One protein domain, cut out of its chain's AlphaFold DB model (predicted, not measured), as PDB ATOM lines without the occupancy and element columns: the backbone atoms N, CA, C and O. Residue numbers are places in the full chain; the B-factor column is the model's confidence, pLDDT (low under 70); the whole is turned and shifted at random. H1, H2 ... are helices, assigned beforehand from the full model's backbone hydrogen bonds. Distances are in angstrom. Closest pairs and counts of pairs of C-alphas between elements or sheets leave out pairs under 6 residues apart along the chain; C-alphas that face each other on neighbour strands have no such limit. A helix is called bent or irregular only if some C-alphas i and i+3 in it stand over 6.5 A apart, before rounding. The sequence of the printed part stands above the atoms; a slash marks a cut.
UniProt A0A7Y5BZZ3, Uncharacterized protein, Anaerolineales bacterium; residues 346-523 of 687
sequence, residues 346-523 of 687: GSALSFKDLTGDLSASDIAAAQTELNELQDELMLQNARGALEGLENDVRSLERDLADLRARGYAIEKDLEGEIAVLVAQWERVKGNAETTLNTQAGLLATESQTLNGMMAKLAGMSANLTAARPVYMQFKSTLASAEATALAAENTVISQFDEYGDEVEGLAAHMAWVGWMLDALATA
ATOM      1  N   GLY A 346     -18.859 -66.564 -79.986       51.66
ATOM      2  CA  GLY A 346     -19.368 -65.413 -80.703       51.66
ATOM      3  C   GLY A 346     -20.885 -65.300 -80.586       51.66
ATOM      4  O   GLY A 346     -21.469 -64.569 -81.381       51.66
ATOM      5  N   SER A 347     -21.526 -66.031 -79.661       47.31
ATOM      6  CA  SER A 347     -22.969 -66.257 -79.740       47.31
ATOM      7  C   SER A 347     -23.722 -66.398 -78.414       47.31
ATOM      8  O   SER A 347     -24.867 -66.824 -78.445       47.31
ATOM      9  N   ALA A 348     -23.250 -65.925 -77.264       47.84
ATOM     10  CA  ALA A 348     -24.212 -65.446 -76.255       47.84
ATOM     11  C   ALA A 348     -24.848 -64.157 -76.815       47.84
ATOM     12  O   ALA A 348     -24.321 -63.071 -76.629       47.84
ATOM     13  N   LEU A 349     -25.859 -64.329 -77.683       50.00
ATOM     14  CA  LEU A 349     -26.531 -63.297 -78.486       50.00
ATOM     15  C   LEU A 349     -25.606 -62.130 -78.862       50.00
ATOM     16  O   LEU A 349     -25.687 -61.041 -78.295       50.00
ATOM     17  N   SER A 350     -24.739 -62.325 -79.858       52.12
ATOM     18  CA  SER A 350     -23.963 -61.195 -80.365       52.12
ATOM     19  C   SER A 350     -24.908 -60.090 -80.846       52.12
ATOM     20  O   SER A 350     -26.036 -60.349 -81.286       52.12
ATOM     21  N   PHE A 351     -24.448 -58.836 -80.865       48.19
ATOM     22  CA  PHE A 351     -25.201 -57.752 -81.505       48.19
ATOM     23  C   PHE A 351     -25.636 -58.135 -82.939       48.19
ATOM     24  O   PHE A 351     -26.701 -57.729 -83.411       48.19
ATOM     25  N   LYS A 352     -24.856 -58.987 -83.621       51.62
ATOM     26  CA  LYS A 352     -25.177 -59.575 -84.926       51.62
ATOM     27  C   LYS A 352     -26.282 -60.644 -84.867       51.62
ATOM     28  O   LYS A 352     -27.070 -60.696 -85.800       51.62
ATOM     29  N   ASP A 353     -26.414 -61.441 -83.814       52.12
ATOM     30  CA  ASP A 353     -27.562 -62.350 -83.635       52.12
ATOM     31  C   ASP A 353     -28.866 -61.567 -83.391       52.12
ATOM     32  O   ASP A 353     -29.930 -61.898 -83.928       52.12
ATOM     33  N   LEU A 354     -28.771 -60.457 -82.651       53.38
ATOM     34  CA  LEU A 354     -29.896 -59.558 -82.374       53.38
ATOM     35  C   LEU A 354     -30.320 -58.740 -83.602       53.38
ATOM     36  O   LEU A 354     -31.513 -58.508 -83.819       53.38
ATOM     37  N   THR A 355     -29.369 -58.319 -84.439       53.41
ATOM     38  CA  THR A 355     -29.628 -57.337 -85.512       53.41
ATOM     39  C   THR A 355     -29.349 -57.819 -86.937       53.41
ATOM     40  O   THR A 355     -29.782 -57.165 -87.885       53.41
ATOM     41  N   GLY A 356     -28.688 -58.963 -87.109       60.22
ATOM     42  CA  GLY A 356     -28.299 -59.543 -88.395       60.22
ATOM     43  C   GLY A 356     -29.238 -60.635 -88.919       60.22
ATOM     44  O   GLY A 356     -30.162 -61.094 -88.241       60.22
ATOM     45  N   ASP A 357     -29.001 -61.038 -90.170       73.12
ATOM     46  CA  ASP A 357     -29.718 -62.133 -90.829       73.12
ATOM     47  C   ASP A 357     -29.169 -63.497 -90.386       73.12
ATOM     48  O   ASP A 357     -27.958 -63.718 -90.405       73.12
ATOM     49  N   LEU A 358     -30.069 -64.429 -90.049       77.88
ATOM     50  CA  LEU A 358     -29.715 -65.800 -89.676       77.88
ATOM     51  C   LEU A 358     -29.147 -66.569 -90.878       77.88
ATOM     52  O   LEU A 358     -29.749 -66.583 -91.955       77.88
ATOM     53  N   SER A 359     -28.039 -67.275 -90.670       83.56
ATOM     54  CA  SER A 359     -27.347 -68.095 -91.662       83.56
ATOM     55  C   SER A 359     -27.286 -69.579 -91.268       83.56
ATOM     56  O   SER A 359     -27.547 -69.972 -90.132       83.56
ATOM     57  N   ALA A 360     -26.918 -70.443 -92.222       82.38
ATOM     58  CA  ALA A 360     -26.725 -71.870 -91.955       82.38
ATOM     59  C   ALA A 360     -25.513 -72.152 -91.045       82.38
ATOM     60  O   ALA A 360     -25.517 -73.152 -90.330       82.38
ATOM     61  N   SER A 361     -24.494 -71.282 -91.052       78.56
ATOM     62  CA  SER A 361     -23.364 -71.392 -90.123       78.56
ATOM     63  C   SER A 361     -23.777 -71.110 -88.685       78.56
ATOM     64  O   SER A 361     -23.259 -71.767 -87.794       78.56
ATOM     65  N   ASP A 362     -24.747 -70.223 -88.463       81.06
ATOM     66  CA  ASP A 362     -25.223 -69.901 -87.110       81.06
ATOM     67  C   ASP A 362     -25.984 -71.094 -86.504       81.06
ATOM     68  O   ASP A 362     -25.817 -71.428 -85.337       81.06
ATOM     69  N   ILE A 363     -26.751 -71.826 -87.323       86.56
ATOM     70  CA  ILE A 363     -27.397 -73.083 -86.904       86.56
ATOM     71  C   ILE A 363     -26.351 -74.168 -86.590       86.56
ATOM     72  O   ILE A 363     -26.541 -74.957 -85.668       86.56
ATOM     73  N   ALA A 364     -25.250 -74.231 -87.346       83.50
ATOM     74  CA  ALA A 364     -24.168 -75.177 -87.070       83.50
ATOM     75  C   ALA A 364     -23.401 -74.816 -85.787       83.50
ATOM     76  O   ALA A 364     -23.093 -75.711 -85.006       83.50
ATOM     77  N   ALA A 365     -23.148 -73.526 -85.546       79.81
ATOM     78  CA  ALA A 365     -22.550 -73.037 -84.306       79.81
ATOM     79  C   ALA A 365     -23.432 -73.375 -83.095       79.81
ATOM     80  O   ALA A 365     -22.944 -73.969 -82.142       79.81
ATOM     81  N   ALA A 366     -24.744 -73.138 -83.192       83.31
ATOM     82  CA  ALA A 366     -25.724 -73.520 -82.174       83.31
ATOM     83  C   ALA A 366     -25.707 -75.020 -81.823       83.31
ATOM     84  O   ALA A 366     -25.899 -75.401 -80.669       83.31
ATOM     85  N   GLN A 367     -25.459 -75.888 -82.808       87.81
ATOM     86  CA  GLN A 367     -25.308 -77.322 -82.559       87.81
ATOM     87  C   GLN A 367     -24.007 -77.647 -81.818       87.81
ATOM     88  O   GLN A 367     -24.009 -78.544 -80.978       87.81
ATOM     89  N   THR A 368     -22.907 -76.966 -82.150       83.50
ATOM     90  CA  THR A 368     -21.624 -77.125 -81.452       83.50
ATOM     91  C   THR A 368     -21.750 -76.698 -79.996       83.50
ATOM     92  O   THR A 368     -21.400 -77.481 -79.124       83.50
ATOM     93  N   GLU A 369     -22.365 -75.547 -79.734       80.12
ATOM     94  CA  GLU A 369     -22.596 -75.059 -78.370       80.12
ATOM     95  C   GLU A 369     -23.443 -76.028 -77.540       80.12
ATOM     96  O   GLU A 369     -23.152 -76.287 -76.378       80.12
ATOM     97  N   LEU A 370     -24.488 -76.618 -78.135       89.56
ATOM     98  CA  LEU A 370     -25.278 -77.640 -77.447       89.56
ATOM     99  C   LEU A 370     -24.459 -78.894 -77.131       89.56
ATOM    100  O   LEU A 370     -24.784 -79.610 -76.188       89.56
ATOM    101  N   ASN A 371     -23.456 -79.215 -77.947       85.62
ATOM    102  CA  ASN A 371     -22.580 -80.348 -77.678       85.62
ATOM    103  C   ASN A 371     -21.594 -80.031 -76.552       85.62
ATOM    104  O   ASN A 371     -21.366 -80.904 -75.728       85.62
ATOM    105  N   GLU A 372     -21.064 -78.811 -76.495       79.88
ATOM    106  CA  GLU A 372     -20.182 -78.344 -75.413       79.88
ATOM    107  C   GLU A 372     -20.937 -78.320 -74.072       79.88
ATOM    108  O   GLU A 372     -20.511 -78.940 -73.102       79.88
ATOM    109  N   LEU A 373     -22.159 -77.774 -74.055       83.94
ATOM    110  CA  LEU A 373     -23.010 -77.719 -72.860       83.94
ATOM    111  C   LEU A 373     -23.379 -79.109 -72.289       83.94
ATOM    112  O   LEU A 373     -23.790 -79.227 -71.134       83.94
ATOM    113  N   GLN A 374     -23.275 -80.191 -73.069       87.88
ATOM    114  CA  GLN A 374     -23.644 -81.528 -72.582       87.88
ATOM    115  C   GLN A 374     -22.801 -81.977 -71.387       87.88
ATOM    116  O   GLN A 374     -23.350 -82.638 -70.504       87.88
ATOM    117  N   ASP A 375     -21.521 -81.609 -71.328       82.56
ATOM    118  CA  ASP A 375     -20.641 -82.012 -70.228       82.56
ATOM    119  C   ASP A 375     -20.986 -81.268 -68.928       82.56
ATOM    120  O   ASP A 375     -21.065 -81.887 -67.857       82.56
ATOM    121  N   GLU A 376     -21.311 -79.977 -69.030       79.06
ATOM    122  CA  GLU A 376     -21.816 -79.167 -67.916       79.06
ATOM    123  C   GLU A 376     -23.157 -79.708 -67.398       79.06
ATOM    124  O   GLU A 376     -23.334 -79.918 -66.198       79.06
ATOM    125  N   LEU A 377     -24.094 -80.045 -68.294       85.31
ATOM    126  CA  LEU A 377     -25.393 -80.626 -67.920       85.31
ATOM    127  C   LEU A 377     -25.257 -82.001 -67.247       85.31
ATOM    128  O   LEU A 377     -26.132 -82.414 -66.481       85.31
ATOM    129  N   MET A 378     -24.170 -82.726 -67.526       89.56
ATOM    130  CA  MET A 378     -23.830 -83.987 -66.859       89.56
ATOM    131  C   MET A 378     -23.073 -83.797 -65.536       89.56
ATOM    132  O   MET A 378     -22.827 -84.790 -64.832       89.56
ATOM    133  N   LEU A 379     -22.747 -82.549 -65.181       87.50
ATOM    134  CA  LEU A 379     -21.994 -82.153 -63.991       87.50
ATOM    135  C   LEU A 379     -20.641 -82.873 -63.893       87.50
ATOM    136  O   LEU A 379     -20.244 -83.326 -62.816       87.50
ATOM    137  N   GLN A 380     -19.935 -83.025 -65.021       85.56
ATOM    138  CA  GLN A 380     -18.653 -83.748 -65.064       85.56
ATOM    139  C   GLN A 380     -17.593 -83.119 -64.149       85.56
ATOM    140  O   GLN A 380     -16.802 -83.831 -63.530       85.56
ATOM    141  N   ASN A 381     -17.617 -81.797 -63.993       75.19
ATOM    142  CA  ASN A 381     -16.667 -81.069 -63.157       75.19
ATOM    143  C   ASN A 381     -16.839 -81.390 -61.669       75.19
ATOM    144  O   ASN A 381     -15.870 -81.790 -61.025       75.19
ATOM    145  N   ALA A 382     -18.072 -81.337 -61.152       77.44
ATOM    146  CA  ALA A 382     -18.377 -81.748 -59.781       77.44
ATOM    147  C   ALA A 382     -18.037 -83.224 -59.519       77.44
ATOM    148  O   ALA A 382     -17.546 -83.557 -58.442       77.44
ATOM    149  N   ARG A 383     -18.256 -84.114 -60.503       89.69
ATOM    150  CA  ARG A 383     -17.841 -85.527 -60.403       89.69
ATOM    151  C   ARG A 383     -16.326 -85.652 -60.256       89.69
ATOM    152  O   ARG A 383     -15.866 -86.370 -59.376       89.69
ATOM    153  N   GLY A 384     -15.572 -84.937 -61.091       78.94
ATOM    154  CA  GLY A 384     -14.111 -84.942 -61.053       78.94
ATOM    155  C   GLY A 384     -13.539 -84.334 -59.770       78.94
ATOM    156  O   GLY A 384     -12.591 -84.880 -59.223       78.94
ATOM    157  N   ALA A 385     -14.126 -83.248 -59.258       76.25
ATOM    158  CA  ALA A 385     -13.718 -82.646 -57.986       76.25
ATOM    159  C   ALA A 385     -13.932 -83.609 -56.807       76.25
ATOM    160  O   ALA A 385     -13.039 -83.785 -55.981       76.25
ATOM    161  N   LEU A 386     -15.077 -84.299 -56.777       82.19
ATOM    162  CA  LEU A 386     -15.370 -85.304 -55.756       82.19
ATOM    163  C   LEU A 386     -14.402 -86.500 -55.825       82.19
ATOM    164  O   LEU A 386     -13.980 -87.007 -54.789       82.19
ATOM    165  N   GLU A 387     -14.032 -86.939 -57.032       88.50
ATOM    166  CA  GLU A 387     -13.029 -87.994 -57.237       88.50
ATOM    167  C   GLU A 387     -11.616 -87.539 -56.837       88.50
ATOM    168  O   GLU A 387     -10.871 -88.317 -56.243       88.50
ATOM    169  N   GLY A 388     -11.248 -86.287 -57.129       80.50
ATOM    170  CA  GLY A 388      -9.986 -85.684 -56.689       80.50
ATOM    171  C   GLY A 388      -9.858 -85.713 -55.169       80.50
ATOM    172  O   GLY A 388      -8.943 -86.340 -54.642       80.50
ATOM    173  N   LEU A 389     -10.864 -85.176 -54.478       86.38
ATOM    174  CA  LEU A 389     -10.923 -85.173 -53.019       86.38
ATOM    175  C   LEU A 389     -10.905 -86.592 -52.422       86.38
ATOM    176  O   LEU A 389     -10.252 -86.831 -51.410       86.38
ATOM    177  N   GLU A 390     -11.555 -87.573 -53.063       92.81
ATOM    178  CA  GLU A 390     -11.463 -88.981 -52.644       92.81
ATOM    179  C   GLU A 390     -10.023 -89.508 -52.672       92.81
ATOM    180  O   GLU A 390      -9.627 -90.304 -51.815       92.81
ATOM    181  N   ASN A 391      -9.247 -89.105 -53.678       88.88
ATOM    182  CA  ASN A 391      -7.855 -89.511 -53.808       88.88
ATOM    183  C   ASN A 391      -6.972 -88.831 -52.760       88.88
ATOM    184  O   ASN A 391      -6.120 -89.518 -52.191       88.88
ATOM    185  N   ASP A 392      -7.219 -87.555 -52.466       86.12
ATOM    186  CA  ASP A 392      -6.486 -86.797 -51.447       86.12
ATOM    187  C   ASP A 392      -6.727 -87.389 -50.052       86.12
ATOM    188  O   ASP A 392      -5.783 -87.744 -49.348       86.12
ATOM    189  N   VAL A 393      -7.985 -87.671 -49.690       94.38
ATOM    190  CA  VAL A 393      -8.325 -88.358 -48.427       94.38
ATOM    191  C   VAL A 393      -7.600 -89.704 -48.303       94.38
ATOM    192  O   VAL A 393      -7.133 -90.078 -47.226       94.38
ATOM    193  N   ARG A 394      -7.475 -90.449 -49.409       93.81
ATOM    194  CA  ARG A 394      -6.762 -91.738 -49.453       93.81
ATOM    195  C   ARG A 394      -5.241 -91.605 -49.448       93.81
ATOM    196  O   ARG A 394      -4.559 -92.621 -49.260       93.81
ATOM    197  N   SER A 395      -4.683 -90.429 -49.730       95.38
ATOM    198  CA  SER A 395      -3.238 -90.208 -49.670       95.38
ATOM    199  C   SER A 395      -2.784 -89.883 -48.251       95.38
ATOM    200  O   SER A 395      -1.731 -90.378 -47.863       95.38
ATOM    201  N   LEU A 396      -3.616 -89.206 -47.445       95.94
ATOM    202  CA  LEU A 396      -3.256 -88.715 -46.106       95.94
ATOM    203  C   LEU A 396      -2.534 -89.752 -45.225       95.94
ATOM    204  O   LEU A 396      -1.441 -89.493 -44.726       95.94
ATOM    205  N   GLU A 397      -3.106 -90.952 -45.060       96.75
ATOM    206  CA  GLU A 397      -2.502 -92.012 -44.228       96.75
ATOM    207  C   GLU A 397      -1.123 -92.450 -44.741       96.75
ATOM    208  O   GLU A 397      -0.217 -92.755 -43.963       96.75
ATOM    209  N   ARG A 398      -0.961 -92.501 -46.066       97.00
ATOM    210  CA  ARG A 398       0.285 -92.905 -46.722       97.00
ATOM    211  C   ARG A 398       1.338 -91.812 -46.617       97.00
ATOM    212  O   ARG A 398       2.499 -92.135 -46.381       97.00
ATOM    213  N   ASP A 399       0.926 -90.563 -46.784       97.06
ATOM    214  CA  ASP A 399       1.800 -89.399 -46.724       97.06
ATOM    215  C   ASP A 399       2.351 -89.250 -45.300       97.06
ATOM    216  O   ASP A 399       3.567 -89.188 -45.116       97.06
ATOM    217  N   LEU A 400       1.498 -89.364 -44.273       97.31
ATOM    218  CA  LEU A 400       1.963 -89.388 -42.885       97.31
ATOM    219  C   LEU A 400       2.900 -90.574 -42.618       97.31
ATOM    220  O   LEU A 400       3.942 -90.406 -41.983       97.31
ATOM    221  N   ALA A 401       2.573 -91.771 -43.116       96.62
ATOM    222  CA  ALA A 401       3.433 -92.942 -42.951       96.62
ATOM    223  C   ALA A 401       4.826 -92.751 -43.583       96.62
ATOM    224  O   ALA A 401       5.817 -93.201 -42.999       96.62
ATOM    225  N   ASP A 402       4.924 -92.066 -44.726       97.12
ATOM    226  CA  ASP A 402       6.204 -91.697 -45.345       97.12
ATOM    227  C   ASP A 402       7.005 -90.735 -44.454       97.12
ATOM    228  O   ASP A 402       8.178 -90.987 -44.164       97.12
ATOM    229  N   LEU A 403       6.363 -89.694 -43.912       96.56
ATOM    230  CA  LEU A 403       7.007 -88.764 -42.975       96.56
ATOM    231  C   LEU A 403       7.517 -89.481 -41.718       96.56
ATOM    232  O   LEU A 403       8.650 -89.249 -41.280       96.56
ATOM    233  N   ARG A 404       6.721 -90.404 -41.157       95.00
ATOM    234  CA  ARG A 404       7.139 -91.242 -40.018       95.00
ATOM    235  C   ARG A 404       8.339 -92.113 -40.381       95.00
ATOM    236  O   ARG A 404       9.293 -92.182 -39.607       95.00
ATOM    237  N   ALA A 405       8.339 -92.731 -41.563       94.44
ATOM    238  CA  ALA A 405       9.460 -93.539 -42.046       94.44
ATOM    239  C   ALA A 405      10.745 -92.714 -42.245       94.44
ATOM    240  O   ALA A 405      11.847 -93.225 -42.034       94.44
ATOM    241  N   ARG A 406      10.609 -91.428 -42.586       93.31
ATOM    242  CA  ARG A 406      11.705 -90.452 -42.708       93.31
ATOM    243  C   ARG A 406      12.147 -89.851 -41.366       93.31
ATOM    244  O   ARG A 406      13.085 -89.057 -41.323       93.31
ATOM    245  N   GLY A 407      11.537 -90.270 -40.256       90.50
ATOM    246  CA  GLY A 407      11.961 -89.921 -38.900       90.50
ATOM    247  C   GLY A 407      11.266 -88.700 -38.300       90.50
ATOM    248  O   GLY A 407      11.763 -88.166 -37.304       90.50
ATOM    249  N   TYR A 408      10.136 -88.264 -38.866       94.56
ATOM    250  CA  TYR A 408       9.287 -87.256 -38.239       94.56
ATOM    251  C   TYR A 408       8.570 -87.836 -37.018       94.56
ATOM    252  O   TYR A 408       7.727 -88.725 -37.139       94.56
ATOM    253  N   ALA A 409       8.906 -87.340 -35.829       92.62
ATOM    254  CA  ALA A 409       8.455 -87.929 -34.570       92.62
ATOM    255  C   ALA A 409       7.460 -87.064 -33.789       92.62
ATOM    256  O   ALA A 409       6.994 -87.530 -32.756       92.62
ATOM    257  N   ILE A 410       7.169 -85.838 -34.228       94.06
ATOM    258  CA  ILE A 410       6.345 -84.852 -33.506       94.06
ATOM    259  C   ILE A 410       4.896 -84.879 -34.032       94.06
ATOM    260  O   ILE A 410       4.639 -85.526 -35.045       94.06
ATOM    261  N   GLU A 411       3.958 -84.244 -33.326       94.00
ATOM    262  CA  GLU A 411       2.528 -84.175 -33.666       94.00
ATOM    263  C   GLU A 411       1.867 -85.555 -33.721       94.00
ATOM    264  O   GLU A 411       1.473 -86.059 -34.772       94.00
ATOM    265  N   LYS A 412       1.765 -86.203 -32.561       93.62
ATOM    266  CA  LYS A 412       1.143 -87.536 -32.423       93.62
ATOM    267  C   LYS A 412      -0.365 -87.583 -32.682       93.62
ATOM    268  O   LYS A 412      -0.938 -88.669 -32.717       93.62
ATOM    269  N   ASP A 413      -1.012 -86.422 -32.742       93.50
ATOM    270  CA  ASP A 413      -2.457 -86.326 -32.922       93.50
ATOM    271  C   ASP A 413      -2.854 -86.405 -34.411       93.50
ATOM    272  O   ASP A 413      -4.009 -86.720 -34.702       93.50
ATOM    273  N   LEU A 414      -1.901 -86.251 -35.349       95.94
ATOM    274  CA  LEU A 414      -2.142 -86.330 -36.799       95.94
ATOM    275  C   LEU A 414      -2.790 -87.659 -37.208       95.94
ATOM    276  O   LEU A 414      -3.718 -87.679 -38.010       95.94
ATOM    277  N   GLU A 415      -2.359 -88.783 -36.627       94.19
ATOM    278  CA  GLU A 415      -2.971 -90.091 -36.880       94.19
ATOM    279  C   GLU A 415      -4.465 -90.109 -36.507       94.19
ATOM    280  O   GLU A 415      -5.283 -90.736 -37.187       94.19
ATOM    281  N   GLY A 416      -4.830 -89.416 -35.424       93.56
ATOM    282  CA  GLY A 416      -6.210 -89.278 -34.973       93.56
ATOM    283  C   GLY A 416      -7.025 -88.347 -35.866       93.56
ATOM    284  O   GLY A 416      -8.157 -88.683 -36.214       93.56
ATOM    285  N   GLU A 417      -6.452 -87.213 -36.264       95.25
ATOM    286  CA  GLU A 417      -7.084 -86.245 -37.170       95.25
ATOM    287  C   GLU A 417      -7.372 -86.868 -38.542       95.25
ATOM    288  O   GLU A 417      -8.513 -86.817 -39.009       95.25
ATOM    289  N   ILE A 418      -6.398 -87.574 -39.131       97.06
ATOM    290  CA  ILE A 418      -6.590 -88.321 -40.384       97.06
ATOM    291  C   ILE A 418      -7.695 -89.366 -40.222       97.06
ATOM    292  O   ILE A 418      -8.588 -89.453 -41.064       97.06
ATOM    293  N   ALA A 419      -7.691 -90.141 -39.132       95.81
ATOM    294  CA  ALA A 419      -8.722 -91.151 -38.901       95.81
ATOM    295  C   ALA A 419     -10.130 -90.538 -38.795       95.81
ATOM    296  O   ALA A 419     -11.103 -91.144 -39.254       95.81
ATOM    297  N   VAL A 420     -10.254 -89.338 -38.215       95.12
ATOM    298  CA  VAL A 420     -11.517 -88.591 -38.171       95.12
ATOM    299  C   VAL A 420     -11.942 -88.169 -39.575       95.12
ATOM    300  O   VAL A 420     -13.083 -88.453 -39.949       95.12
ATOM    301  N   LEU A 421     -11.049 -87.567 -40.364       94.19
ATOM    302  CA  LEU A 421     -11.346 -87.153 -41.738       94.19
ATOM    303  C   LEU A 421     -11.764 -88.348 -42.602       94.19
ATOM    304  O   LEU A 421     -12.827 -88.316 -43.227       94.19
ATOM    305  N   VAL A 422     -11.002 -89.444 -42.572       95.25
ATOM    306  CA  VAL A 422     -11.306 -90.680 -43.312       95.25
ATOM    307  C   VAL A 422     -12.662 -91.261 -42.893       95.25
ATOM    308  O   VAL A 422     -13.444 -91.690 -43.741       95.25
ATOM    309  N   ALA A 423     -12.996 -91.244 -41.599       92.75
ATOM    310  CA  ALA A 423     -14.287 -91.737 -41.117       92.75
ATOM    311  C   ALA A 423     -15.471 -90.840 -41.526       92.75
ATOM    312  O   ALA A 423     -16.583 -91.338 -41.723       92.75
ATOM    313  N   GLN A 424     -15.259 -89.526 -41.637       93.75
ATOM    314  CA  GLN A 424     -16.282 -88.575 -42.073       93.75
ATOM    315  C   GLN A 424     -16.546 -88.639 -43.584       93.75
ATOM    316  O   GLN A 424     -17.678 -88.378 -44.009       93.75
ATOM    317  N   TRP A 425     -15.547 -89.043 -44.377       95.62
ATOM    318  CA  TRP A 425     -15.593 -89.039 -45.840       95.62
ATOM    319  C   TRP A 425     -16.835 -89.719 -46.421       95.62
ATOM    320  O   TRP A 425     -17.551 -89.122 -47.220       95.62
ATOM    321  N   GLU A 426     -17.154 -90.940 -45.981       92.75
ATOM    322  CA  GLU A 426     -18.285 -91.713 -46.522       92.75
ATOM    323  C   GLU A 426     -19.626 -90.971 -46.386       92.75
ATOM    324  O   GLU A 426     -20.504 -91.065 -47.246       92.75
ATOM    325  N   ARG A 427     -19.786 -90.182 -45.315       92.31
ATOM    326  CA  ARG A 427     -20.979 -89.353 -45.112       92.31
ATOM    327  C   ARG A 427     -20.985 -88.147 -46.051       92.31
ATOM    328  O   ARG A 427     -22.029 -87.859 -46.636       92.31
ATOM    329  N   VAL A 428     -19.859 -87.443 -46.165       88.44
ATOM    330  CA  VAL A 428     -19.709 -86.265 -47.038       88.44
ATOM    331  C   VAL A 428     -19.940 -86.664 -48.495       88.44
ATOM    332  O   VAL A 428     -20.828 -86.117 -49.153       88.44
ATOM    333  N   LYS A 429     -19.250 -87.712 -48.951       94.00
ATOM    334  CA  LYS A 429     -19.402 -88.302 -50.282       94.00
ATOM    335  C   LYS A 429     -20.845 -88.706 -50.573       94.00
ATOM    336  O   LYS A 429     -21.394 -88.302 -51.594       94.00
ATOM    337  N   GLY A 430     -21.498 -89.438 -49.666       93.12
ATOM    338  CA  GLY A 430     -22.885 -89.874 -49.868       93.12
ATOM    339  C   GLY A 430     -23.882 -88.713 -50.012       93.12
ATOM    340  O   GLY A 430     -24.808 -88.781 -50.829       93.12
ATOM    341  N   ASN A 431     -23.687 -87.625 -49.260       91.06
ATOM    342  CA  ASN A 431     -24.502 -86.413 -49.392       91.06
ATOM    343  C   ASN A 431     -24.253 -85.719 -50.739       91.06
ATOM    344  O   ASN A 431     -25.213 -85.392 -51.443       91.06
ATOM    345  N   ALA A 432     -22.984 -85.547 -51.117       88.38
ATOM    346  CA  ALA A 432     -22.594 -84.942 -52.385       88.38
ATOM    347  C   ALA A 432     -23.148 -85.729 -53.582       88.38
ATOM    348  O   ALA A 432     -23.795 -85.145 -54.446       88.38
ATOM    349  N   GLU A 433     -23.002 -87.058 -53.598       96.44
ATOM    350  CA  GLU A 433     -23.536 -87.935 -54.650       96.44
ATOM    351  C   GLU A 433     -25.066 -87.864 -54.752       96.44
ATOM    352  O   GLU A 433     -25.625 -87.879 -55.852       96.44
ATOM    353  N   THR A 434     -25.769 -87.762 -53.620       97.06
ATOM    354  CA  THR A 434     -27.233 -87.618 -53.603       97.06
ATOM    355  C   THR A 434     -27.666 -86.305 -54.255       97.06
ATOM    356  O   THR A 434     -28.557 -86.297 -55.113       97.06
ATOM    357  N   THR A 435     -27.018 -85.199 -53.885       90.25
ATOM    358  CA  THR A 435     -27.266 -83.877 -54.474       90.25
ATOM    359  C   THR A 435     -26.910 -83.870 -55.958       90.25
ATOM    360  O   THR A 435     -27.723 -83.442 -56.775       90.25
ATOM    361  N   LEU A 436     -25.765 -84.445 -56.327       93.12
ATOM    362  CA  LEU A 436     -25.293 -84.561 -57.705       93.12
ATOM    363  C   LEU A 436     -26.295 -85.311 -58.581       93.12
ATOM    364  O   LEU A 436     -26.713 -84.802 -59.617       93.12
ATOM    365  N   ASN A 437     -26.741 -86.491 -58.149       96.12
ATOM    366  CA  ASN A 437     -27.717 -87.283 -58.897       96.12
ATOM    367  C   ASN A 437     -29.066 -86.562 -59.034       96.12
ATOM    368  O   ASN A 437     -29.719 -86.668 -60.073       96.12
ATOM    369  N   THR A 438     -29.470 -85.810 -58.008       96.06
ATOM    370  CA  THR A 438     -30.694 -84.999 -58.046       96.06
ATOM    371  C   THR A 438     -30.579 -83.886 -59.086       96.06
ATOM    372  O   THR A 438     -31.448 -83.773 -59.950       96.06
ATOM    373  N   GLN A 439     -29.497 -83.104 -59.044       94.69
ATOM    374  CA  GLN A 439     -29.264 -82.003 -59.978       94.69
ATOM    375  C   GLN A 439     -29.101 -82.500 -61.421       94.69
ATOM    376  O   GLN A 439     -29.767 -82.000 -62.325       94.69
ATOM    377  N   ALA A 440     -28.322 -83.564 -61.636       94.69
ATOM    378  CA  ALA A 440     -28.161 -84.183 -62.952       94.69
ATOM    379  C   ALA A 440     -29.501 -84.671 -63.536       94.69
ATOM    380  O   ALA A 440     -29.735 -84.571 -64.740       94.69
ATOM    381  N   GLY A 441     -30.416 -85.166 -62.694       94.44
ATOM    382  CA  GLY A 441     -31.763 -85.552 -63.119       94.44
ATOM    383  C   GLY A 441     -32.614 -84.372 -63.610       94.44
ATOM    384  O   GLY A 441     -33.360 -84.521 -64.582       94.44
ATOM    385  N   LEU A 442     -32.491 -83.203 -62.973       91.31
ATOM    386  CA  LEU A 442     -33.175 -81.976 -63.400       91.31
ATOM    387  C   LEU A 442     -32.619 -81.485 -64.744       91.31
ATOM    388  O   LEU A 442     -33.381 -81.322 -65.702       91.31
ATOM    389  N   LEU A 443     -31.293 -81.374 -64.851       93.31
ATOM    390  CA  LEU A 443     -30.592 -80.922 -66.059       93.31
ATOM    391  C   LEU A 443     -30.804 -81.863 -67.257       93.31
ATOM    392  O   LEU A 443     -30.905 -81.415 -68.399       93.31
ATOM    393  N   ALA A 444     -30.979 -83.169 -67.025       94.12
ATOM    394  CA  ALA A 444     -31.306 -84.123 -68.086       94.12
ATOM    395  C   ALA A 444     -32.630 -83.790 -68.805       94.12
ATOM    396  O   ALA A 444     -32.770 -84.046 -70.004       94.12
ATOM    397  N   THR A 445     -33.602 -83.200 -68.100       92.62
ATOM    398  CA  THR A 445     -34.878 -82.775 -68.700       92.62
ATOM    399  C   THR A 445     -34.692 -81.536 -69.585       92.62
ATOM    400  O   THR A 445     -35.266 -81.449 -70.676       92.62
ATOM    401  N   GLU A 446     -33.848 -80.598 -69.157       90.06
ATOM    402  CA  GLU A 446     -33.481 -79.411 -69.939       90.06
ATOM    403  C   GLU A 446     -32.691 -79.797 -71.193       90.06
ATOM    404  O   GLU A 446     -33.027 -79.359 -72.296       90.06
ATOM    405  N   SER A 447     -31.749 -80.736 -71.062       93.50
ATOM    406  CA  SER A 447     -31.006 -81.321 -72.183       93.50
ATOM    407  C   SER A 447     -31.936 -81.914 -73.250       93.50
ATOM    408  O   SER A 447     -31.773 -81.661 -74.446       93.50
ATOM    409  N   GLN A 448     -32.966 -82.673 -72.854       94.94
ATOM    410  CA  GLN A 448     -33.948 -83.224 -73.802       94.94
ATOM    411  C   GLN A 448     -34.730 -82.125 -74.533       94.94
ATOM    412  O   GLN A 448     -34.996 -82.244 -75.734       94.94
ATOM    413  N   THR A 449     -35.071 -81.045 -73.828       93.81
ATOM    414  CA  THR A 449     -35.776 -79.892 -74.401       93.81
ATOM    415  C   THR A 449     -34.910 -79.184 -75.443       93.81
ATOM    416  O   THR A 449     -35.361 -78.975 -76.575       93.81
ATOM    417  N   LEU A 450     -33.651 -78.895 -75.106       95.00
ATOM    418  CA  LEU A 450     -32.685 -78.276 -76.011       95.00
ATOM    419  C   LEU A 450     -32.430 -79.128 -77.257       95.00
ATOM    420  O   LEU A 450     -32.482 -78.610 -78.371       95.00
ATOM    421  N   ASN A 451     -32.265 -80.443 -77.097       95.56
ATOM    422  CA  ASN A 451     -32.125 -81.377 -78.217       95.56
ATOM    423  C   ASN A 451     -33.339 -81.341 -79.162       95.56
ATOM    424  O   ASN A 451     -33.187 -81.329 -80.386       95.56
ATOM    425  N   GLY A 452     -34.557 -81.269 -78.614       96.62
ATOM    426  CA  GLY A 452     -35.779 -81.128 -79.409       96.62
ATOM    427  C   GLY A 452     -35.845 -79.804 -80.178       96.62
ATOM    428  O   GLY A 452     -36.228 -79.781 -81.353       96.62
ATOM    429  N   MET A 453     -35.442 -78.700 -79.543       95.19
ATOM    430  CA  MET A 453     -35.379 -77.380 -80.181       95.19
ATOM    431  C   MET A 453     -34.316 -77.327 -81.277       95.19
ATOM    432  O   MET A 453     -34.593 -76.810 -82.361       95.19
ATOM    433  N   MET A 454     -33.150 -77.924 -81.039       96.12
ATOM    434  CA  MET A 454     -32.066 -77.996 -82.010       96.12
ATOM    435  C   MET A 454     -32.457 -78.836 -83.232       96.12
ATOM    436  O   MET A 454     -32.284 -78.398 -84.369       96.12
ATOM    437  N   ALA A 455     -33.101 -79.992 -83.027       95.50
ATOM    438  CA  ALA A 455     -33.630 -80.810 -84.120       95.50
ATOM    439  C   ALA A 455     -34.669 -80.050 -84.966       95.50
ATOM    440  O   ALA A 455     -34.655 -80.120 -86.200       95.50
ATOM    441  N   LYS A 456     -35.553 -79.281 -84.314       94.62
ATOM    442  CA  LYS A 456     -36.518 -78.408 -84.998       94.62
ATOM    443  C   LYS A 456     -35.808 -77.321 -85.806       94.62
ATOM    444  O   LYS A 456     -36.162 -77.114 -86.965       94.62
ATOM    445  N   LEU A 457     -34.816 -76.655 -85.220       92.62
ATOM    446  CA  LEU A 457     -34.042 -75.598 -85.865       92.62
ATOM    447  C   LEU A 457     -33.277 -76.121 -87.093       92.62
ATOM    448  O   LEU A 457     -33.366 -75.530 -88.169       92.62
ATOM    449  N   ALA A 458     -32.617 -77.277 -86.973       91.81
ATOM    450  CA  ALA A 458     -31.917 -77.936 -88.074       91.81
ATOM    451  C   ALA A 458     -32.857 -78.259 -89.253       91.81
ATOM    452  O   ALA A 458     -32.504 -78.048 -90.419       91.81
ATOM    453  N   GLY A 459     -34.091 -78.687 -88.962       92.81
ATOM    454  CA  GLY A 459     -35.132 -78.932 -89.967       92.81
ATOM    455  C   GLY A 459     -35.622 -77.675 -90.701       92.81
ATOM    456  O   GLY A 459     -36.207 -77.784 -91.779       92.81
ATOM    457  N   MET A 460     -35.368 -76.482 -90.156       92.12
ATOM    458  CA  MET A 460     -35.756 -75.192 -90.741       92.12
ATOM    459  C   MET A 460     -34.622 -74.517 -91.528       92.12
ATOM    460  O   MET A 460     -34.815 -73.421 -92.051       92.12
ATOM    461  N   SER A 461     -33.470 -75.177 -91.680       86.56
ATOM    462  CA  SER A 461     -32.286 -74.661 -92.391       86.56
ATOM    463  C   SER A 461     -32.546 -74.215 -93.841       86.56
ATOM    464  O   SER A 461     -31.834 -73.357 -94.356       86.56
ATOM    465  N   ALA A 462     -33.595 -74.730 -94.494       85.69
ATOM    466  CA  ALA A 462     -34.014 -74.311 -95.837       85.69
ATOM    467  C   ALA A 462     -34.860 -73.014 -95.869       85.69
ATOM    468  O   ALA A 462     -35.118 -72.479 -96.946       85.69
ATOM    469  N   ASN A 463     -35.315 -72.509 -94.715       89.06
ATOM    470  CA  ASN A 463     -36.103 -71.281 -94.583       89.06
ATOM    471  C   ASN A 463     -35.658 -70.482 -93.346       89.06
ATOM    472  O   ASN A 463     -36.316 -70.469 -92.303       89.06
ATOM    473  N   LEU A 464     -34.525 -69.794 -93.495       86.00
ATOM    474  CA  LEU A 464     -33.836 -69.087 -92.413       86.00
ATOM    475  C   LEU A 464     -34.654 -67.919 -91.838       86.00
ATOM    476  O   LEU A 464     -34.612 -67.662 -90.637       86.00
ATOM    477  N   THR A 465     -35.489 -67.272 -92.655       82.25
ATOM    478  CA  THR A 465     -36.403 -66.221 -92.184       82.25
ATOM    479  C   THR A 465     -37.422 -66.767 -91.182       82.25
ATOM    480  O   THR A 465     -37.677 -66.138 -90.159       82.25
ATOM    481  N   ALA A 466     -37.983 -67.954 -91.442       84.75
ATOM    482  CA  ALA A 466     -38.899 -68.611 -90.511       84.75
ATOM    483  C   ALA A 466     -38.171 -69.253 -89.318       84.75
ATOM    484  O   ALA A 466     -38.775 -69.414 -88.259       84.75
ATOM    485  N   ALA A 467     -36.896 -69.625 -89.478       87.19
ATOM    486  CA  ALA A 467     -36.073 -70.208 -88.420       87.19
ATOM    487  C   ALA A 467     -35.654 -69.182 -87.357       87.19
ATOM    488  O   ALA A 467     -35.460 -69.558 -86.205       87.19
ATOM    489  N   ARG A 468     -35.573 -67.890 -87.705       82.50
ATOM    490  CA  ARG A 468     -35.067 -66.834 -86.814       82.50
ATOM    491  C   ARG A 468     -35.738 -66.782 -85.431       82.50
ATOM    492  O   ARG A 468     -35.007 -66.815 -84.449       82.50
ATOM    493  N   PRO A 469     -37.077 -66.782 -85.286       81.44
ATOM    494  CA  PRO A 469     -37.695 -66.785 -83.957       81.44
ATOM    495  C   PRO A 469     -37.370 -68.047 -83.144       81.44
ATOM    496  O   PRO A 469     -37.232 -67.979 -81.928       81.44
ATOM    497  N   VAL A 470     -37.226 -69.197 -83.814       87.25
ATOM    498  CA  VAL A 470     -36.880 -70.475 -83.172       87.25
ATOM    499  C   VAL A 470     -35.413 -70.490 -82.742       87.25
ATOM    500  O   VAL A 470     -35.117 -70.982 -81.662       87.25
ATOM    501  N   TYR A 471     -34.518 -69.912 -83.547       85.56
ATOM    502  CA  TYR A 471     -33.107 -69.717 -83.207       85.56
ATOM    503  C   TYR A 471     -32.948 -68.833 -81.968       85.56
ATOM    504  O   TYR A 471     -32.299 -69.241 -81.015       85.56
ATOM    505  N   MET A 472     -33.621 -67.679 -81.929       80.06
ATOM    506  CA  MET A 472     -33.579 -66.781 -80.765       80.06
ATOM    507  C   MET A 472     -34.096 -67.467 -79.497       80.06
ATOM    508  O   MET A 472     -33.487 -67.368 -78.436       80.06
ATOM    509  N   GLN A 473     -35.196 -68.218 -79.617       82.56
ATOM    510  CA  GLN A 473     -35.732 -68.991 -78.501       82.56
ATOM    511  C   GLN A 473     -34.748 -70.077 -78.040       82.56
ATOM    512  O   GLN A 473     -34.582 -70.281 -76.840       82.56
ATOM    513  N   PHE A 474     -34.100 -70.770 -78.981       88.50
ATOM    514  CA  PHE A 474     -33.082 -71.776 -78.686       88.50
ATOM    515  C   PHE A 474     -31.903 -71.165 -77.932       88.50
ATOM    516  O   PHE A 474     -31.573 -71.656 -76.863       88.50
ATOM    517  N   LYS A 475     -31.343 -70.057 -78.425       81.94
ATOM    518  CA  LYS A 475     -30.218 -69.353 -77.799       81.94
ATOM    519  C   LYS A 475     -30.530 -68.890 -76.376       81.94
ATOM    520  O   LYS A 475     -29.730 -69.120 -75.480       81.94
ATOM    521  N   SER A 476     -31.720 -68.335 -76.153       75.50
ATOM    522  CA  SER A 476     -32.174 -67.959 -74.807       75.50
ATOM    523  C   SER A 476     -32.341 -69.171 -73.880       75.50
ATOM    524  O   SER A 476     -31.944 -69.121 -72.719       75.50
ATOM    525  N   THR A 477     -32.891 -70.279 -74.387       81.94
ATOM    526  CA  THR A 477     -33.057 -71.508 -73.589       81.94
ATOM    527  C   THR A 477     -31.705 -72.148 -73.272       81.94
ATOM    528  O   THR A 477     -31.520 -72.659 -72.175       81.94
ATOM    529  N   LEU A 478     -30.763 -72.102 -74.217       83.00
ATOM    530  CA  LEU A 478     -29.404 -72.615 -74.066       83.00
ATOM    531  C   LEU A 478     -28.664 -71.874 -72.946       83.00
ATOM    532  O   LEU A 478     -28.206 -72.520 -72.012       83.00
ATOM    533  N   ALA A 479     -28.654 -70.538 -72.986       72.38
ATOM    534  CA  ALA A 479     -28.046 -69.712 -71.941       72.38
ATOM    535  C   ALA A 479     -28.691 -69.950 -70.561       72.38
ATOM    536  O   ALA A 479     -28.010 -70.054 -69.545       72.38
ATOM    537  N   SER A 480     -30.020 -70.114 -70.511       76.19
ATOM    538  CA  SER A 480     -30.716 -70.440 -69.258       76.19
ATOM    539  C   SER A 480     -30.323 -71.809 -68.693       76.19
ATOM    540  O   SER A 480     -30.231 -71.955 -67.473       76.19
ATOM    541  N   ALA A 481     -30.150 -72.817 -69.548       80.25
ATOM    542  CA  ALA A 481     -29.764 -74.161 -69.125       80.25
ATOM    543  C   ALA A 481     -28.313 -74.194 -68.632       80.25
ATOM    544  O   ALA A 481     -28.022 -74.828 -67.625       80.25
ATOM    545  N   GLU A 482     -27.428 -73.454 -69.292       74.56
ATOM    546  CA  GLU A 482     -26.038 -73.260 -68.878       74.56
ATOM    547  C   GLU A 482     -25.934 -72.628 -67.483       74.56
ATOM    548  O   GLU A 482     -25.335 -73.197 -66.570       74.56
ATOM    549  N   ALA A 483     -26.638 -71.513 -67.255       67.38
ATOM    550  CA  ALA A 483     -26.692 -70.882 -65.938       67.38
ATOM    551  C   ALA A 483     -27.245 -71.830 -64.854       67.38
ATOM    552  O   ALA A 483     -26.790 -71.820 -63.707       67.38
ATOM    553  N   THR A 484     -28.220 -72.670 -65.215       74.50
ATOM    554  CA  THR A 484     -28.800 -73.670 -64.307       74.50
ATOM    555  C   THR A 484     -27.807 -74.798 -64.014       74.50
ATOM    556  O   THR A 484     -27.703 -75.219 -62.860       74.50
ATOM    557  N   ALA A 485     -27.040 -75.246 -65.011       76.69
ATOM    558  CA  ALA A 485     -25.987 -76.246 -64.856       76.69
ATOM    559  C   ALA A 485     -24.882 -75.761 -63.907       76.69
ATOM    560  O   ALA A 485     -24.537 -76.469 -62.962       76.69
ATOM    561  N   LEU A 486     -24.418 -74.519 -64.071       66.56
ATOM    562  CA  LEU A 486     -23.417 -73.914 -63.188       66.56
ATOM    563  C   LEU A 486     -23.922 -73.768 -61.741       66.56
ATOM    564  O   LEU A 486     -23.216 -74.076 -60.779       66.56
ATOM    565  N   ALA A 487     -25.168 -73.321 -61.554       64.69
ATOM    566  CA  ALA A 487     -25.768 -73.220 -60.223       64.69
ATOM    567  C   ALA A 487     -25.916 -74.597 -59.550       64.69
ATOM    568  O   ALA A 487     -25.681 -74.748 -58.344       64.69
ATOM    569  N   ALA A 488     -26.286 -75.611 -60.333       78.25
ATOM    570  CA  ALA A 488     -26.341 -76.996 -59.897       78.25
ATOM    571  C   ALA A 488     -24.957 -77.529 -59.498       78.25
ATOM    572  O   ALA A 488     -24.844 -78.148 -58.440       78.25
ATOM    573  N   GLU A 489     -23.913 -77.251 -60.280       75.56
ATOM    574  CA  GLU A 489     -22.529 -77.622 -59.970       75.56
ATOM    575  C   GLU A 489     -22.084 -77.050 -58.618       75.56
ATOM    576  O   GLU A 489     -21.698 -77.808 -57.727       75.56
ATOM    577  N   ASN A 490     -22.246 -75.742 -58.412       64.12
ATOM    578  CA  ASN A 490     -21.904 -75.080 -57.148       64.12
ATOM    579  C   ASN A 490     -22.682 -75.659 -55.955       64.12
ATOM    580  O   ASN A 490     -22.145 -75.831 -54.859       64.12
ATOM    581  N   THR A 491     -23.950 -76.019 -56.169       74.69
ATOM    582  CA  THR A 491     -24.770 -76.670 -55.137       74.69
ATOM    583  C   THR A 491     -24.187 -78.025 -54.729       74.69
ATOM    584  O   THR A 491     -24.246 -78.382 -53.553       74.69
ATOM    585  N   VAL A 492     -23.602 -78.772 -55.669       77.06
ATOM    586  CA  VAL A 492     -22.920 -80.042 -55.386       77.06
ATOM    587  C   VAL A 492     -21.588 -79.810 -54.676       77.06
ATOM    588  O   VAL A 492     -21.357 -80.451 -53.655       77.06
ATOM    589  N   ILE A 493     -20.753 -78.887 -55.166       73.38
ATOM    590  CA  ILE A 493     -19.433 -78.585 -54.581       73.38
ATOM    591  C   ILE A 493     -19.564 -78.135 -53.123       73.38
ATOM    592  O   ILE A 493     -18.885 -78.666 -52.247       73.38
ATOM    593  N   SER A 494     -20.538 -77.271 -52.819       71.38
ATOM    594  CA  SER A 494     -20.790 -76.809 -51.443       71.38
ATOM    595  C   SER A 494     -21.100 -77.926 -50.433       71.38
ATOM    596  O   SER A 494     -21.069 -77.684 -49.230       71.38
ATOM    597  N   GLN A 495     -21.412 -79.149 -50.885       84.50
ATOM    598  CA  GLN A 495     -21.619 -80.290 -49.988       84.50
ATOM    599  C   GLN A 495     -20.320 -80.831 -49.383       84.50
ATOM    600  O   GLN A 495     -20.391 -81.558 -48.393       84.50
ATOM    601  N   PHE A 496     -19.168 -80.535 -49.988       82.12
ATOM    602  CA  PHE A 496     -17.871 -81.078 -49.584       82.12
ATOM    603  C   PHE A 496     -16.744 -80.039 -49.526       82.12
ATOM    604  O   PHE A 496     -15.626 -80.418 -49.210       82.12
ATOM    605  N   ASP A 497     -17.033 -78.765 -49.788       76.19
ATOM    606  CA  ASP A 497     -16.054 -77.670 -49.844       76.19
ATOM    607  C   ASP A 497     -15.267 -77.504 -48.531       76.19
ATOM    608  O   ASP A 497     -14.060 -77.703 -48.506       76.19
ATOM    609  N   GLU A 498     -15.963 -77.297 -47.407       74.94
ATOM    610  CA  GLU A 498     -15.340 -77.137 -46.077       74.94
ATOM    611  C   GLU A 498     -14.519 -78.369 -45.657       74.94
ATOM    612  O   GLU A 498     -13.443 -78.252 -45.083       74.94
ATOM    613  N   TYR A 499     -15.004 -79.569 -45.986       86.19
ATOM    614  CA  TYR A 499     -14.256 -80.803 -45.739       86.19
ATOM    615  C   TYR A 499     -13.014 -80.900 -46.643       86.19
ATOM    616  O   TYR A 499     -11.973 -81.393 -46.215       86.19
ATOM    617  N   GLY A 500     -13.120 -80.431 -47.889       75.38
ATOM    618  CA  GLY A 500     -12.002 -80.317 -48.818       75.38
ATOM    619  C   GLY A 500     -10.906 -79.401 -48.284       75.38
ATOM    620  O   GLY A 500      -9.749 -79.811 -48.280       75.38
ATOM    621  N   ASP A 501     -11.275 -78.237 -47.745       71.88
ATOM    622  CA  ASP A 501     -10.338 -77.294 -47.120       71.88
ATOM    623  C   ASP A 501      -9.570 -77.932 -45.943       71.88
ATOM    624  O   ASP A 501      -8.363 -77.728 -45.799       71.88
ATOM    625  N   GLU A 502     -10.238 -78.736 -45.103       82.00
ATOM    626  CA  GLU A 502      -9.582 -79.456 -43.997       82.00
ATOM    627  C   GLU A 502      -8.564 -80.493 -44.503       82.00
ATOM    628  O   GLU A 502      -7.448 -80.585 -43.981       82.00
ATOM    629  N   VAL A 503      -8.928 -81.262 -45.536       82.88
ATOM    630  CA  VAL A 503      -8.043 -82.258 -46.165       82.88
ATOM    631  C   VAL A 503      -6.844 -81.580 -46.827       82.88
ATOM    632  O   VAL A 503      -5.710 -82.022 -46.629       82.88
ATOM    633  N   GLU A 504      -7.076 -80.500 -47.574       80.88
ATOM    634  CA  GLU A 504      -6.025 -79.726 -48.238       80.88
ATOM    635  C   GLU A 504      -5.065 -79.105 -47.217       80.88
ATOM    636  O   GLU A 504      -3.849 -79.219 -47.375       80.88
ATOM    637  N   GLY A 505      -5.584 -78.518 -46.134       81.25
ATOM    638  CA  GLY A 505      -4.765 -77.939 -45.067       81.25
ATOM    639  C   GLY A 505      -3.837 -78.964 -44.414       81.25
ATOM    640  O   GLY A 505      -2.647 -78.700 -44.221       81.25
ATOM    641  N   LEU A 506      -4.346 -80.167 -44.139       89.62
ATOM    642  CA  LEU A 506      -3.546 -81.250 -43.571       89.62
ATOM    643  C   LEU A 506      -2.508 -81.794 -44.565       89.62
ATOM    644  O   LEU A 506      -1.360 -82.044 -44.192       89.62
ATOM    645  N   ALA A 507      -2.882 -81.942 -45.837       81.75
ATOM    646  CA  ALA A 507      -1.959 -82.343 -46.894       81.75
ATOM    647  C   ALA A 507      -0.828 -81.314 -47.085       81.75
ATOM    648  O   ALA A 507       0.341 -81.693 -47.195       81.75
ATOM    649  N   ALA A 508      -1.150 -80.017 -47.061       82.12
ATOM    650  CA  ALA A 508      -0.177 -78.930 -47.156       82.12
ATOM    651  C   ALA A 508       0.790 -78.920 -45.963       82.12
ATOM    652  O   ALA A 508       2.003 -78.804 -46.150       82.12
ATOM    653  N   HIS A 509       0.274 -79.120 -44.748       91.62
ATOM    654  CA  HIS A 509       1.095 -79.257 -43.544       91.62
ATOM    655  C   HIS A 509       2.081 -80.429 -43.650       91.62
ATOM    656  O   HIS A 509       3.283 -80.263 -43.440       91.62
ATOM    657  N   MET A 510       1.612 -81.605 -44.076       93.31
ATOM    658  CA  MET A 510       2.479 -82.768 -44.297       93.31
ATOM    659  C   MET A 510       3.516 -82.535 -45.404       93.31
ATOM    660  O   MET A 510       4.662 -82.970 -45.276       93.31
ATOM    661  N   ALA A 511       3.157 -81.816 -46.469       87.00
ATOM    662  CA  ALA A 511       4.107 -81.430 -47.507       87.00
ATOM    663  C   ALA A 511       5.210 -80.505 -46.957       87.00
ATOM    664  O   ALA A 511       6.389 -80.727 -47.245       87.00
ATOM    665  N   TRP A 512       4.855 -79.531 -46.112       91.50
ATOM    666  CA  TRP A 512       5.820 -78.670 -45.421       91.50
ATOM    667  C   TRP A 512       6.748 -79.466 -44.487       91.50
ATOM    668  O   TRP A 512       7.968 -79.283 -44.529       91.50
ATOM    669  N   VAL A 513       6.213 -80.416 -43.709       94.44
ATOM    670  CA  VAL A 513       7.034 -81.341 -42.905       94.44
ATOM    671  C   VAL A 513       7.976 -82.145 -43.807       94.44
ATOM    672  O   VAL A 513       9.155 -82.309 -43.489       94.44
ATOM    673  N   GLY A 514       7.485 -82.615 -44.955       91.12
ATOM    674  CA  GLY A 514       8.286 -83.307 -45.960       91.12
ATOM    675  C   GLY A 514       9.469 -82.471 -46.445       91.12
ATOM    676  O   GLY A 514      10.592 -82.978 -46.470       91.12
ATOM    677  N   TRP A 515       9.244 -81.193 -46.747       93.75
ATOM    678  CA  TRP A 515      10.301 -80.254 -47.121       93.75
ATOM    679  C   TRP A 515      11.312 -80.032 -45.985       93.75
ATOM    680  O   TRP A 515      12.520 -80.105 -46.215       93.75
ATOM    681  N   MET A 516      10.852 -79.857 -44.739       96.12
ATOM    682  CA  MET A 516      11.742 -79.733 -43.575       96.12
ATOM    683  C   MET A 516      12.662 -80.957 -43.441       96.12
ATOM    684  O   MET A 516      13.855 -80.815 -43.165       96.12
ATOM    685  N   LEU A 517      12.127 -82.167 -43.626       95.25
ATOM    686  CA  LEU A 517      12.918 -83.398 -43.562       95.25
ATOM    687  C   LEU A 517      13.956 -83.481 -44.692       95.25
ATOM    688  O   LEU A 517      15.060 -83.965 -44.448       95.25
ATOM    689  N   ASP A 518      13.648 -82.983 -45.892       92.50
ATOM    690  CA  ASP A 518      14.620 -82.899 -46.993       92.50
ATOM    691  C   ASP A 518      15.724 -81.874 -46.701       92.50
ATOM    692  O   ASP A 518      16.911 -82.135 -46.938       92.50
ATOM    693  N   ALA A 519      15.364 -80.735 -46.105       90.75
ATOM    694  CA  ALA A 519      16.327 -79.742 -45.646       90.75
ATOM    695  C   ALA A 519      17.262 -80.333 -44.574       90.75
ATOM    696  O   ALA A 519      18.480 -80.195 -44.684       90.75
ATOM    697  N   LEU A 520      16.727 -81.076 -43.599       94.94
ATOM    698  CA  LEU A 520      17.522 -81.786 -42.588       94.94
ATOM    699  C   LEU A 520      18.408 -82.887 -43.189       94.94
ATOM    700  O   LEU A 520      19.546 -83.058 -42.762       94.94
ATOM    701  N   ALA A 521      17.917 -83.632 -44.183       93.62
ATOM    702  CA  ALA A 521      18.678 -84.699 -44.836       93.62
ATOM    703  C   ALA A 521      19.879 -84.176 -45.644       93.62
ATOM    704  O   ALA A 521      20.837 -84.916 -45.873       93.62
ATOM    705  N   THR A 522      19.822 -82.914 -46.076       92.12
ATOM    706  CA  THR A 522      20.871 -82.237 -46.856       92.12
ATOM    707  C   THR A 522      21.717 -81.266 -46.033       92.12
ATOM    708  O   THR A 522      22.604 -80.623 -46.591       92.12
ATOM    709  N   ALA A 523      21.461 -81.152 -44.729       94.44
ATOM    710  CA  ALA A 523      22.199 -80.259 -43.848       94.44
ATOM    711  C   ALA A 523      23.666 -80.697 -43.663       94.44
ATOM    712  O   ALA A 523      24.001 -81.884 -43.681       94.44
TER     713      ALA A 523
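What this domain is: This is residues 346 to 523 of the 687 residues of an uncharacterized protein of Anaerolineales bacterium (UniProt A0A7Y5BZZ3). The domain is a long, curved rod of helices in three rows: H2 and then H3 run along it, the bent H4 runs back beside them, and H5 and then H6 run out again. H2, H3a, H4b and H5 form a bundle, helices packed side by side, H3b, H4a and H6 lie toward one end of the rod, and the short H1 lies near H5 toward the other. The printed part has 178 residues with six named helices, H1 to H6 in chain order, and no named strand; the class is all helix. The whole is extended, with a radius of gyration of the C-alphas of 24.5 A and spans of 76 by 37 by 20 A.

Where its parts are: H1 covers residues 351 to 355, with C-alpha 351 at (-25.201, -57.752, -81.505). H2, residues 360 to 377, is 25.6 A long and neither bent nor irregular, but only just: C-alphas 372 and 375 are 6.4 A apart. H3, residues 380 to 405, was assigned as one helix by its hydrogen bonds but is bent, with C-alphas 394 and 397 6.7 A apart; its arms are H3a, 380 to 394, and H3b, 397 to 405. H4, residues 414 to 459, was likewise assigned as one helix but is bent, with C-alphas 423 and 426 6.7 A apart; its arms are H4a, 414 to 423, and H4b, 426 to 459, 48.3 A long. H5, residues 464 to 493, is 41.6 A long, has a kink of 30 degrees near residue 471 and is only just irregular, with C-alphas 466 and 469 6.9 A apart. H6, residues 497 to 521, is 35.8 A long and ends with C-alpha 521 at (18.678, -84.699, -44.836).

How they stand to each other: In the bundle, H4b and H5 form a helical hairpin and touch at a shallow tilt of 4 degrees, opposite ways; their closest C-alphas, of Leu 436 and Val 492, are 5.6 A apart. H2 touches H5, the closest C-alphas being those of Leu 377 and Ala 485 at 5.4 A. Residues 381 to 386 of H3a touch H5, closest at Ala 382 and Glu 489, with C-alphas 5.9 A apart. H3b and H6 touch at a shallow tilt of 18 degrees, the same way, with the C-alphas of Leu 403 and Gly 514 closest at 6.4 A. H1 and H5 are near each other, while H1 and H4b are apart. Every O i to N i+4 pair is within hydrogen-bond range in H1, H3a, H3b, H4a and H6, against 11 of 14 in H2, 28 of 30 in H4b and 24 of 26 in H5.

The domain as a whole: The two C-alphas farthest apart, of Asn 463 and Ala 523, are 77.8 A apart. The printed part has no cut and no long link. The mean pLDDT of the printed part is 85.3; residues 346 to 356, 483, 486 to 487 and 490 are under 70.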